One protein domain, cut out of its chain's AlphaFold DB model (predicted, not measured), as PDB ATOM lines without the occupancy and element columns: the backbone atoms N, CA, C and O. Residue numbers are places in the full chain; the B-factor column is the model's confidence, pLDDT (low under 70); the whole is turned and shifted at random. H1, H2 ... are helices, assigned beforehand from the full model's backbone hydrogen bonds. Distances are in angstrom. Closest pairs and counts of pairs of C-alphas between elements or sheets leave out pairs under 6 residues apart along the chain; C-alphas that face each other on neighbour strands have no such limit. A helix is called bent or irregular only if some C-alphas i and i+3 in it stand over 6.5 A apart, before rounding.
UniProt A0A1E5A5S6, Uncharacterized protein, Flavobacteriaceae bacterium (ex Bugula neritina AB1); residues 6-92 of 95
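What this domain is: This is residues 6 to 92 of the 95 residues of an uncharacterized protein of Flavobacteriaceae bacterium (ex Bugula neritina AB1) (UniProt A0A1E5A5S6). The long last helix, H5, makes one side of a compact body of crossed helices; H1 crosses it at a steep angle, and H3 reaches both with its later residues. H2 lies near the later part of H5 and H4 near its first residue, and the long link of residues 62 to 73 loops from H4 back to H5. The printed part has 87 residues with five named helices, H1 to H5 in that order, and no named strand; its class is all helix. The whole is compact, with a radius of gyration of the C-alphas of 12.5 A, and its rounded outline spans 30 by 25 by 23 A.

Where its parts are: H1, residues 6 to 16, begins at C-alpha 6 at (-34.899, -11.158, 26.467) and is 18.0 A long. It is neither bent nor irregular, but only just: C-alphas 6 and 9 are 6.0 A apart. H2 is residues 27 to 34, 10.6 A, and H3 is residues 38 to 49, 16.5 A. H4 is residues 57 to 61, 6.1 A. H5, residues 74 to 90, is the longest at 24.3 A and runs from C-alpha 74 at (-34.550, 5.218, 22.050) to C-alpha 90 at (-51.767, -10.837, 16.034).

How they stand to each other: H5 is the hub, touching H1, H3 and H4. With residues 77 to 84 alone it touches H1, opposite ways at a steep tilt of 69 degrees, only just short of about perpendicular; the closest C-alphas, of Pro 10 and Leu 81, are 7.1 A apart. H3 touches H5 with residues 45 to 49 alone, opposite ways at a steep tilt of 45 degrees, closest at the C-alphas of Leu 48 and Lys 85, 6.2 A. H3 also touches H1, about perpendicular at 78 degrees, closest at the C-alphas of Ile 6 and Leu 44, 5.9 A. H4 and H5 only just touch, with 3 pairs of C-alphas within 8 A, the closest those of Phe 57 and Asn 74, 5.9 A. H2 is close to but not clearly touching H5, with the C-alphas of Glu 30 and Met 88 closest at 7.9 A. H2 and H4 are apart. In H2, H3, H4 and H5 every O i to N i+4 pair is within hydrogen-bond range; in H1 2 of 7 are, beside 5 of 8 O i to N i+3 pairs.

The domain as a whole: The two C-alphas farthest apart, of Gly 67 and Glu 90, are 32.6 A apart. The printed part has no cut. The link from H4 to H5, 12 residues, is long, and that from H2 to H3 is tight. The mean pLDDT of the printed part is 90.0, with residue 63 and residues 65 to 67 under 70.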
ATOM      1  N   ILE A   6     -34.080 -10.484  27.489       88.50
ATOM      2  CA  ILE A   6     -34.899 -11.158  26.467       88.50
ATOM      3  C   ILE A   6     -35.274 -10.235  25.294       88.50
ATOM      4  O   ILE A   6     -35.542 -10.723  24.198       88.50
ATOM      5  N   LEU A   7     -35.208  -8.909  25.484       89.69
ATOM      6  CA  LEU A   7     -35.347  -7.932  24.402       89.69
ATOM      7  C   LEU A   7     -34.259  -8.067  23.332       89.69
ATOM      8  O   LEU A   7     -34.449  -7.547  22.239       89.69
ATOM      9  N   ILE A   8     -33.171  -8.805  23.585       86.69
ATOM     10  CA  ILE A   8     -32.189  -9.093  22.540       86.69
ATOM     11  C   ILE A   8     -32.805  -9.813  21.343       86.69
ATOM     12  O   ILE A   8     -32.359  -9.593  20.230       86.69
ATOM     13  N   ILE A   9     -33.847 -10.629  21.544       89.38
ATOM     14  CA  ILE A   9     -34.488 -11.380  20.456       89.38
ATOM     15  C   ILE A   9     -34.999 -10.425  19.364       89.38
ATOM     16  O   ILE A   9     -34.531 -10.528  18.231       89.38
ATOM     17  N   PRO A  10     -35.906  -9.472  19.659       92.12
ATOM     18  CA  PRO A  10     -36.336  -8.509  18.654       92.12
ATOM     19  C   PRO A  10     -35.232  -7.521  18.266       92.12
ATOM     20  O   PRO A  10     -35.150  -7.144  17.103       92.12
ATOM     21  N   ILE A  11     -34.380  -7.096  19.200       90.00
ATOM     22  CA  ILE A  11     -33.316  -6.119  18.924       90.00
ATOM     23  C   ILE A  11     -32.280  -6.673  17.942       90.00
ATOM     24  O   ILE A  11     -31.725  -5.909  17.161       90.00
ATOM     25  N   TRP A  12     -32.036  -7.987  17.939       88.25
ATOM     26  CA  TRP A  12     -31.045  -8.601  17.057       88.25
ATOM     27  C   TRP A  12     -31.298  -8.280  15.579       88.25
ATOM     28  O   TRP A  12     -30.360  -8.029  14.831       88.25
ATOM     29  N   LEU A  13     -32.574  -8.201  15.188       89.94
ATOM     30  CA  LEU A  13     -33.001  -7.900  13.821       89.94
ATOM     31  C   LEU A  13     -32.566  -6.511  13.342       89.94
ATOM     32  O   LEU A  13     -32.406  -6.301  12.146       89.94
ATOM     33  N   LEU A  14     -32.350  -5.576  14.267       90.75
ATOM     34  CA  LEU A  14     -31.935  -4.210  13.953       90.75
ATOM     35  C   LEU A  14     -30.452  -4.112  13.567       90.75
ATOM     36  O   LEU A  14     -30.047  -3.142  12.940       90.75
ATOM     37  N   TYR A  15     -29.632  -5.097  13.943       87.62
ATOM     38  CA  TYR A  15     -28.197  -5.107  13.636       87.62
ATOM     39  C   TYR A  15     -27.861  -5.584  12.218       87.62
ATOM     40  O   TYR A  15     -26.684  -5.566  11.835       87.62
ATOM     41  N   ASP A  16     -28.857  -6.084  11.488       86.56
ATOM     42  CA  ASP A  16     -28.704  -6.671  10.154       86.56
ATOM     43  C   ASP A  16     -29.412  -5.839   9.068       86.56
ATOM     44  O   ASP A  16     -29.498  -6.269   7.919       86.56
ATOM     45  N   VAL A  17     -29.895  -4.644   9.424       89.25
ATOM     46  CA  VAL A  17     -30.563  -3.691   8.529       89.25
ATOM     47  C   VAL A  17     -29.929  -2.305   8.642       89.25
ATOM     48  O   VAL A  17     -29.397  -1.952   9.697       89.25
ATOM     49  N   GLU A  18     -29.984  -1.523   7.562       86.06
ATOM     50  CA  GLU A  18     -29.469  -0.146   7.543       86.06
ATOM     51  C   GLU A  18     -30.499   0.847   8.089       86.06
ATOM     52  O   GLU A  18     -30.134   1.851   8.702       86.06
ATOM     53  N   THR A  19     -31.786   0.557   7.882       88.81
ATOM     54  CA  THR A  19     -32.905   1.369   8.371       88.81
ATOM     55  C   THR A  19     -33.921   0.517   9.121       88.81
ATOM     56  O   THR A  19     -34.098  -0.672   8.849       88.81
ATOM     57  N   ILE A  20     -34.624   1.111  10.087       89.69
ATOM     58  CA  ILE A  20     -35.558   0.357  10.933       89.69
ATOM     59  C   ILE A  20     -36.788  -0.123  10.146       89.69
ATOM     60  O   ILE A  20     -37.395  -1.140  10.482       89.69
ATOM     61  N   GLU A  21     -37.130   0.572   9.061       89.56
ATOM     62  CA  GLU A  21     -38.215   0.238   8.141       89.56
ATOM     63  C   GLU A  21     -37.929  -1.016   7.301       89.56
ATOM     64  O   GLU A  21     -38.863  -1.644   6.796       89.56
ATOM     65  N   GLU A  22     -36.663  -1.412   7.151       92.12
ATOM     66  CA  GLU A  22     -36.276  -2.632   6.435       92.12
ATOM     67  C   GLU A  22     -36.586  -3.907   7.222       92.12
ATOM     68  O   GLU A  22     -36.609  -5.000   6.643       92.12
ATOM     69  N   VAL A  23     -36.852  -3.794   8.528       93.00
ATOM     70  CA  VAL A  23     -37.139  -4.951   9.375       93.00
ATOM     71  C   VAL A  23     -38.471  -5.574   8.976       93.00
ATOM     72  O   VAL A  23     -39.549  -5.001   9.141       93.00
ATOM     73  N   LYS A  24     -38.410  -6.814   8.489       93.12
ATOM     74  CA  LYS A  24     -39.593  -7.565   8.067       93.12
ATOM     75  C   LYS A  24     -40.138  -8.403   9.215       93.12
ATOM     76  O   LYS A  24     -39.561  -9.417   9.593       93.12
ATOM     77  N   LEU A  25     -41.301  -8.003   9.727       94.31
ATOM     78  CA  LEU A  25     -42.101  -8.820  10.642       94.31
ATOM     79  C   LEU A  25     -42.960  -9.804   9.836       94.31
ATOM     80  O   LEU A  25     -44.155  -9.594   9.625       94.31
ATOM     81  N   ASP A  26     -42.317 -10.842   9.306       93.94
ATOM     82  CA  ASP A  26     -42.908 -11.770   8.346       93.94
ATOM     83  C   ASP A  26     -43.113 -13.188   8.909       93.94
ATOM     84  O   ASP A  26     -42.994 -13.455  10.107       93.94
ATOM     85  N   LYS A  27     -43.478 -14.118   8.022       94.25
ATOM     86  CA  LYS A  27     -43.726 -15.514   8.385       94.25
ATOM     87  C   LYS A  27     -42.459 -16.239   8.853       94.25
ATOM     88  O   LYS A  27     -42.557 -17.090   9.729       94.25
ATOM     89  N   VAL A  28     -41.287 -15.886   8.326       93.44
ATOM     90  CA  VAL A  28     -40.016 -16.495   8.744       93.44
ATOM     91  C   VAL A  28     -39.715 -16.107  10.186       93.44
ATOM     92  O   VAL A  28     -39.366 -16.962  10.997       93.44
ATOM     93  N   LEU A  29     -39.925 -14.837  10.540       93.75
ATOM     94  CA  LEU A  29     -39.802 -14.397  11.926       93.75
ATOM     95  C   LEU A  29     -40.828 -15.074  12.846       93.75
ATOM     96  O   LEU A  29     -40.476 -15.483  13.949       93.75
ATOM     97  N   GLU A  30     -42.085 -15.203  12.407       95.75
ATOM     98  CA  GLU A  30     -43.124 -15.919  13.160       95.75
ATOM     99  C   GLU A  30     -42.671 -17.342  13.516       95.75
ATOM    100  O   GLU A  30     -42.781 -17.757  14.671       95.75
ATOM    101  N   ASP A  31     -42.150 -18.069  12.528       95.38
ATOM    102  CA  ASP A  31     -41.697 -19.448  12.692       95.38
ATOM    103  C   ASP A  31     -40.455 -19.513  13.594       95.38
ATOM    104  O   ASP A  31     -40.438 -20.294  14.542       95.38
ATOM    105  N   ASN A  32     -39.490 -18.604  13.423       92.88
ATOM    106  CA  ASN A  32     -38.323 -18.501  14.307       92.88
ATOM    107  C   ASN A  32     -38.706 -18.214  15.766       92.88
ATOM    108  O   ASN A  32     -38.097 -18.754  16.688       92.88
ATOM    109  N   ILE A  33     -39.715 -17.372  16.010       94.62
ATOM    110  CA  ILE A  33     -40.183 -17.100  17.374       94.62
ATOM    111  C   ILE A  33     -40.828 -18.352  17.982       94.62
ATOM    112  O   ILE A  33     -40.662 -18.598  19.176       94.62
ATOM    113  N   LYS A  34     -41.544 -19.158  17.188       94.50
ATOM    114  CA  LYS A  34     -42.196 -20.397  17.650       94.50
ATOM    115  C   LYS A  34     -41.216 -21.490  18.077       94.50
ATOM    116  O   LYS A  34     -41.615 -22.346  18.863       94.50
ATOM    117  N   GLU A  35     -39.960 -21.429  17.636       95.19
ATOM    118  CA  GLU A  35     -38.889 -22.319  18.109       95.19
ATOM    119  C   GLU A  35     -38.527 -22.080  19.587       95.19
ATOM    120  O   GLU A  35     -38.003 -22.969  20.260       95.19
ATOM    121  N   TYR A  36     -38.829 -20.897  20.139       93.44
ATOM    122  CA  TYR A  36     -38.724 -20.669  21.578       93.44
ATOM    123  C   TYR A  36     -39.902 -21.309  22.322       93.44
ATOM    124  O   TYR A  36     -41.066 -21.231  21.911       93.44
ATOM    125  N   ASP A  37     -39.606 -21.883  23.491       95.19
ATOM    126  CA  ASP A  37     -40.632 -22.412  24.383       95.19
ATOM    127  C   ASP A  37     -41.675 -21.343  24.772       95.19
ATOM    128  O   ASP A  37     -41.430 -20.130  24.762       95.19
ATOM    129  N   LEU A  38     -42.884 -21.810  25.092       95.44
ATOM    130  CA  LEU A  38     -44.014 -20.932  25.395       95.44
ATOM    131  C   LEU A  38     -43.728 -19.998  26.582       95.44
ATOM    132  O   LEU A  38     -44.190 -18.859  26.592       95.44
ATOM    133  N   GLU A  39     -42.962 -20.463  27.570       94.75
ATOM    134  CA  GLU A  39     -42.601 -19.673  28.747       94.75
ATOM    135  C   GLU A  39     -41.757 -18.453  28.361       94.75
ATOM    136  O   GLU A  39     -42.090 -17.329  28.739       94.75
ATOM    137  N   LYS A  40     -40.725 -18.638  27.529       94.12
ATOM    138  CA  LYS A  40     -39.904 -17.541  27.003       94.12
ATOM    139  C   LYS A  40     -40.713 -16.588  26.144       94.12
ATOM    140  O   LYS A  40     -40.552 -15.379  26.290       94.12
ATOM    141  N   ARG A  41     -41.598 -17.095  25.281       96.19
ATOM    142  CA  ARG A  41     -42.455 -16.237  24.447       96.19
ATOM    143  C   ARG A  41     -43.379 -15.361  25.300       96.19
ATOM    144  O   ARG A  41     -43.458 -14.154  25.072       96.19
ATOM    145  N   LYS A  42     -44.009 -15.936  26.331       96.00
ATOM    146  CA  LYS A  42     -44.820 -15.194  27.314       96.00
ATOM    147  C   LYS A  42     -43.990 -14.183  28.088       96.00
ATOM    148  O   LYS A  42     -44.428 -13.050  28.289       96.00
ATOM    149  N   TYR A  43     -42.782 -14.566  28.492       95.75
ATOM    150  CA  TYR A  43     -41.888 -13.661  29.194       95.75
ATOM    151  C   TYR A  43     -41.489 -12.473  28.316       95.75
ATOM    152  O   TYR A  43     -41.655 -11.332  28.748       95.75
ATOM    153  N   LEU A  44     -41.067 -12.715  27.070       95.44
ATOM    154  CA  LEU A  44     -40.758 -11.673  26.089       95.44
ATOM    155  C   LEU A  44     -41.941 -10.721  25.919       95.44
ATOM    156  O   LEU A  44     -41.772  -9.509  26.048       95.44
ATOM    157  N   TYR A  45     -43.140 -11.265  25.704       96.88
ATOM    158  CA  TYR A  45     -44.348 -10.463  25.550       96.88
ATOM    159  C   TYR A  45     -44.621  -9.592  26.787       96.88
ATOM    160  O   TYR A  45     -44.820  -8.387  26.658       96.88
ATOM    161  N   SER A  46     -44.513 -10.151  27.998       95.94
ATOM    162  CA  SER A  46     -44.683  -9.380  29.241       95.94
ATOM    163  C   SER A  46     -43.631  -8.276  29.414       95.94
ATOM    164  O   SER A  46     -43.923  -7.200  29.938       95.94
ATOM    165  N   VAL A  47     -42.398  -8.510  28.950       94.44
ATOM    166  CA  VAL A  47     -41.338  -7.497  28.977       94.44
ATOM    167  C   VAL A  47     -41.664  -6.378  27.988       94.44
ATOM    168  O   VAL A  47     -41.561  -5.212  28.365       94.44
ATOM    169  N   LEU A  48     -42.139  -6.705  26.782       95.25
ATOM    170  CA  LEU A  48     -42.615  -5.738  25.783       95.25
ATOM    171  C   LEU A  48     -43.853  -4.944  26.244       95.25
ATOM    172  O   LEU A  48     -44.084  -3.826  25.782       95.25
ATOM    173  N   GLU A  49     -44.668  -5.480  27.150       95.06
ATOM    174  CA  GLU A  49     -45.751  -4.717  27.792       95.06
ATOM    175  C   GLU A  49     -45.237  -3.741  28.857       95.06
ATOM    176  O   GLU A  49     -45.880  -2.730  29.122       95.06
ATOM    177  N   SER A  50     -44.071  -4.021  29.442       93.44
ATOM    178  CA  SER A  50     -43.483  -3.222  30.524       93.44
ATOM    179  C   SER A  50     -42.589  -2.062  30.067       93.44
ATOM    180  O   SER A  50     -42.130  -1.288  30.910       93.44
ATOM    181  N   ILE A  51     -42.278  -1.963  28.770       92.62
ATOM    182  CA  ILE A  51     -41.482  -0.857  28.221       92.62
ATOM    183  C   ILE A  51     -42.364   0.363  27.926       92.62
ATOM    184  O   ILE A  51     -43.556   0.246  27.650       92.62
ATOM    185  N   SER A  52     -41.748   1.536  27.960       92.81
ATOM    186  CA  SER A  52     -42.350   2.841  27.678       92.81
ATOM    187  C   SER A  52     -41.422   3.669  26.791       92.81
ATOM    188  O   SER A  52     -40.235   3.364  26.690       92.81
ATOM    189  N   GLU A  53     -41.927   4.760  26.217       91.19
ATOM    190  CA  GLU A  53     -41.128   5.701  25.410       91.19
ATOM    191  C   GLU A  53     -39.943   6.303  26.191       91.19
ATOM    192  O   GLU A  53     -38.910   6.634  25.622       91.19
ATOM    193  N   SER A  54     -40.056   6.383  27.521       90.56
ATOM    194  CA  SER A  54     -38.990   6.842  28.420       90.56
ATOM    195  C   SER A  54     -37.976   5.755  28.799       90.56
ATOM    196  O   SER A  54     -37.156   5.976  29.687       90.56
ATOM    197  N   THR A  55     -38.086   4.547  28.240       89.94
ATOM    198  CA  THR A  55     -37.156   3.453  28.539       89.94
ATOM    199  C   THR A  55     -35.802   3.746  27.906       89.94
ATOM    200  O   THR A  55     -35.719   4.018  26.713       89.94
ATOM    201  N   ASP A  56     -34.740   3.656  28.706       88.31
ATOM    202  CA  ASP A  56     -33.375   3.720  28.198       88.31
ATOM    203  C   ASP A  56     -32.966   2.347  27.651       88.31
ATOM    204  O   ASP A  56     -32.665   1.415  28.401       88.31
ATOM    205  N   PHE A  57     -33.022   2.191  26.329       86.25
ATOM    206  CA  PHE A  57     -32.641   0.941  25.683       86.25
ATOM    207  C   PHE A  57     -31.127   0.787  25.613       86.25
ATOM    208  O   PHE A  57     -30.651  -0.343  25.659       86.25
ATOM    209  N   MET A  58     -30.364   1.882  25.598       79.94
ATOM    210  CA  MET A  58     -28.902   1.821  25.565       79.94
ATOM    211  C   MET A  58     -28.343   1.163  26.831       79.94
ATOM    212  O   MET A  58     -27.434   0.340  26.746       79.94
ATOM    213  N   GLU A  59     -28.943   1.420  27.997       81.75
ATOM    214  CA  GLU A  59     -28.596   0.716  29.241       81.75
ATOM    215  C   GLU A  59     -28.825  -0.803  29.132       81.75
ATOM    216  O   GLU A  59     -28.000  -1.608  29.569       81.75
ATOM    217  N   ILE A  60     -29.939  -1.214  28.521       78.25
ATOM    218  CA  ILE A  60     -30.281  -2.631  28.334       78.25
ATOM    219  C   ILE A  60     -29.289  -3.286  27.365       78.25
ATOM    220  O   ILE A  60     -28.808  -4.386  27.634       78.25
ATOM    221  N   LEU A  61     -28.958  -2.591  26.276       75.56
ATOM    222  CA  LEU A  61     -28.051  -3.035  25.218       75.56
ATOM    223  C   LEU A  61     -26.601  -3.160  25.685       75.56
ATOM    224  O   LEU A  61     -25.920  -4.098  25.282       75.56
ATOM    225  N   ASN A  62     -26.141  -2.286  26.582       73.19
ATOM    226  CA  ASN A  62     -24.783  -2.346  27.137       73.19
ATOM    227  C   ASN A  62     -24.478  -3.665  27.867       73.19
ATOM    228  O   ASN A  62     -23.317  -4.036  28.018       73.19
ATOM    229  N   ASN A  63     -25.508  -4.387  28.316       67.81
ATOM    230  CA  ASN A  63     -25.357  -5.699  28.949       67.81
ATOM    231  C   ASN A  63     -25.284  -6.856  27.942       67.81
ATOM    232  O   ASN A  63     -25.176  -8.018  28.341       67.81
ATOM    233  N   ILE A  64     -25.372  -6.560  26.647       70.12
ATOM    234  CA  ILE A  64     -25.429  -7.547  25.583       70.12
ATOM    235  C   ILE A  64     -24.084  -7.524  24.854       70.12
ATOM    236  O   ILE A  64     -23.693  -6.485  24.325       70.12
ATOM    237  N   PRO A  65     -23.349  -8.648  24.800       66.69
ATOM    238  CA  PRO A  65     -22.036  -8.707  24.170       66.69
ATOM    239  C   PRO A  65     -22.166  -8.767  22.640       66.69
ATOM    240  O   PRO A  65     -21.802  -9.754  22.003       66.69
ATOM    241  N   THR A  66     -22.713  -7.717  22.034       64.38
ATOM    242  CA  THR A  66     -22.748  -7.546  20.584       64.38
ATOM    243  C   THR A  66     -21.528  -6.729  20.184       64.38
ATOM    244  O   THR A  66     -21.394  -5.585  20.598       64.38
ATOM    245  N   GLY A  67     -20.639  -7.256  19.340       66.31
ATOM    246  CA  GLY A  67     -19.532  -6.462  18.773       66.31
ATOM    247  C   GLY A  67     -19.985  -5.366  17.792       66.31
ATOM    248  O   GLY A  67     -19.169  -4.852  17.034       66.31
ATOM    249  N   LYS A  68     -21.288  -5.068  17.761       72.62
ATOM    250  CA  LYS A  68     -21.972  -4.134  16.872       72.62
ATOM    251  C   LYS A  68     -22.624  -3.037  17.718       72.62
ATOM    252  O   LYS A  68     -23.150  -3.328  18.792       72.62
ATOM    253  N   ASN A  69     -22.640  -1.811  17.200       73.75
ATOM    254  CA  ASN A  69     -23.386  -0.694  17.780       73.75
ATOM    255  C   ASN A  69     -24.730  -0.550  17.055       73.75
ATOM    256  O   ASN A  69     -24.793  -0.732  15.842       73.75
ATOM    257  N   LEU A  70     -25.793  -0.238  17.796       82.25
ATOM    258  CA  LEU A  70     -27.067   0.205  17.226       82.25
ATOM    259  C   LEU A  70     -27.029   1.723  17.083       82.25
ATOM    260  O   LEU A  70     -26.805   2.420  18.070       82.25
ATOM    261  N   GLU A  71     -27.294   2.229  15.884       83.31
ATOM    262  CA  GLU A  71     -27.312   3.671  15.598       83.31
ATOM    263  C   GLU A  71     -28.729   4.273  15.650       83.31
ATOM    264  O   GLU A  71     -28.971   5.353  15.121       83.31
ATOM    265  N   TYR A  72     -29.667   3.597  16.321       89.50
ATOM    266  CA  TYR A  72     -31.059   4.035  16.450       89.50
ATOM    267  C   TYR A  72     -31.310   4.753  17.775       89.50
ATOM    268  O   TYR A  72     -30.780   4.385  18.826       89.50
ATOM    269  N   SER A  73     -32.179   5.758  17.753       91.44
ATOM    270  CA  SER A  73     -32.630   6.450  18.955       91.44
ATOM    271  C   SER A  73     -33.522   5.562  19.834       91.44
ATOM    272  O   SER A  73     -34.187   4.636  19.364       91.44
ATOM    273  N   ASN A  74     -33.619   5.892  21.129       90.88
ATOM    274  CA  ASN A  74     -34.550   5.218  22.050       90.88
ATOM    275  C   ASN A  74     -36.000   5.245  21.539       90.88
ATOM    276  O   ASN A  74     -36.746   4.292  21.754       90.88
ATOM    277  N   LYS A  75     -36.391   6.320  20.841       93.12
ATOM    278  CA  LYS A  75     -37.728   6.455  20.264       93.12
ATOM    279  C   LYS A  75     -37.953   5.465  19.119       93.12
ATOM    280  O   LYS A  75     -38.962   4.769  19.129       93.12
ATOM    281  N   GLU A  76     -37.011   5.358  18.187       93.81
ATOM    282  CA  GLU A  76     -37.094   4.400  17.075       93.81
ATOM    283  C   GLU A  76     -37.149   2.960  17.592       93.81
ATOM    284  O   GLU A  76     -38.022   2.184  17.204       93.81
ATOM    285  N   ILE A  77     -36.285   2.619  18.553       93.31
ATOM    286  CA  ILE A  77     -36.284   1.294  19.185       93.31
ATOM    287  C   ILE A  77     -37.630   1.027  19.874       93.31
ATOM    288  O   ILE A  77     -38.191  -0.061  19.733       93.31
ATOM    289  N   TYR A  78     -38.186   2.006  20.591       94.81
ATOM    290  CA  TYR A  78     -39.492   1.872  21.235       94.81
ATOM    291  C   TYR A  78     -40.629   1.630  20.231       94.81
ATOM    292  O   TYR A  78     -41.466   0.745  20.444       94.81
ATOM    293  N   GLU A  79     -40.668   2.397  19.140       95.38
ATOM    294  CA  GLU A  79     -41.669   2.258  18.080       95.38
ATOM    295  C   GLU A  79     -41.574   0.880  17.415       95.38
ATOM    296  O   GLU A  79     -42.580   0.173  17.287       95.38
ATOM    297  N   TYR A  80     -40.358   0.435  17.103       96.00
ATOM    298  CA  TYR A  80     -40.101  -0.902  16.585       96.00
ATOM    299  C   TYR A  80     -40.556  -2.011  17.541       96.00
ATOM    300  O   TYR A  80     -41.305  -2.905  17.141       96.00
ATOM    301  N   LEU A  81     -40.174  -1.951  18.819       95.81
ATOM    302  CA  LEU A  81     -40.568  -2.958  19.810       95.81
ATOM    303  C   LEU A  81     -42.086  -2.968  20.042       95.81
ATOM    304  O   LEU A  81     -42.675  -4.022  20.294       95.81
ATOM    305  N   THR A  82     -42.743  -1.816  19.901       96.12
ATOM    306  CA  THR A  82     -44.206  -1.716  19.927       96.12
ATOM    307  C   THR A  82     -44.836  -2.433  18.731       96.12
ATOM    308  O   THR A  82     -45.788  -3.199  18.912       96.12
ATOM    309  N   ASN A  83     -44.280  -2.259  17.530       97.06
ATOM    310  CA  ASN A  83     -44.720  -2.974  16.330       97.06
ATOM    311  C   ASN A  83     -44.475  -4.486  16.446       97.06
ATOM    312  O   ASN A  83     -45.369  -5.279  16.149       97.06
ATOM    313  N   PHE A  84     -43.317  -4.894  16.967       97.25
ATOM    314  CA  PHE A  84     -42.994  -6.295  17.229       97.25
ATOM    315  C   PHE A  84     -43.979  -6.934  18.220       97.25
ATOM    316  O   PHE A  84     -44.492  -8.028  17.984       97.25
ATOM    317  N   LYS A  85     -44.321  -6.234  19.309       97.38
ATOM    318  CA  LYS A  85     -45.344  -6.683  20.269       97.38
ATOM    319  C   LYS A  85     -46.699  -6.889  19.596       97.38
ATOM    320  O   LYS A  85     -47.359  -7.900  19.833       97.38
ATOM    321  N   LYS A  86     -47.124  -5.934  18.760       97.50
ATOM    322  CA  LYS A  86     -48.382  -6.035  18.009       97.50
ATOM    323  C   LYS A  86     -48.375  -7.266  17.100       97.50
ATOM    324  O   LYS A  86     -49.329  -8.036  17.137       97.50
ATOM    325  N   PHE A  87     -47.280  -7.490  16.378       97.50
ATOM    326  CA  PHE A  87     -47.088  -8.682  15.557       97.50
ATOM    327  C   PHE A  87     -47.208  -9.977  16.374       97.50
ATOM    328  O   PHE A  87     -47.966 -10.867  15.992       97.50
ATOM    329  N   MET A  88     -46.544 -10.070  17.534       97.25
ATOM    330  CA  MET A  88     -46.661 -11.245  18.409       97.25
ATOM    331  C   MET A  88     -48.108 -11.531  18.808       97.25
ATOM    332  O   MET A  88     -48.543 -12.679  18.730       97.25
ATOM    333  N   LYS A  89     -48.854 -10.488  19.191       97.19
ATOM    334  CA  LYS A  89     -50.264 -10.606  19.572       97.19
ATOM    335  C   LYS A  89     -51.130 -11.084  18.405       97.19
ATOM    336  O   LYS A  89     -51.929 -11.995  18.566       97.19
ATOM    337  N   GLU A  90     -50.973 -10.491  17.224       97.31
ATOM    338  CA  GLU A  90     -51.767 -10.837  16.034       97.31
ATOM    339  C   GLU A  90     -51.512 -12.266  15.541       97.31
ATOM    340  O   GLU A  90     -52.407 -12.908  14.990       97.31
ATOM    341  N   LYS A  91     -50.295 -12.772  15.745       96.44
ATOM    342  CA  LYS A  91     -49.890 -14.131  15.369       96.44
ATOM    343  C   LYS A  91     -50.081 -15.163  16.486       96.44
ATOM    344  O   LYS A  91     -49.716 -16.322  16.286       96.44
ATOM    345  N   ASN A  92     -50.655 -14.767  17.627       94.38
ATOM    346  CA  ASN A  92     -50.814 -15.595  18.828       94.38
ATOM    347  C   ASN A  92     -49.492 -16.253  19.265       94.38
ATOM    348  O   ASN A  92     -49.441 -17.426  19.624       94.38
TER     349      ASN A  92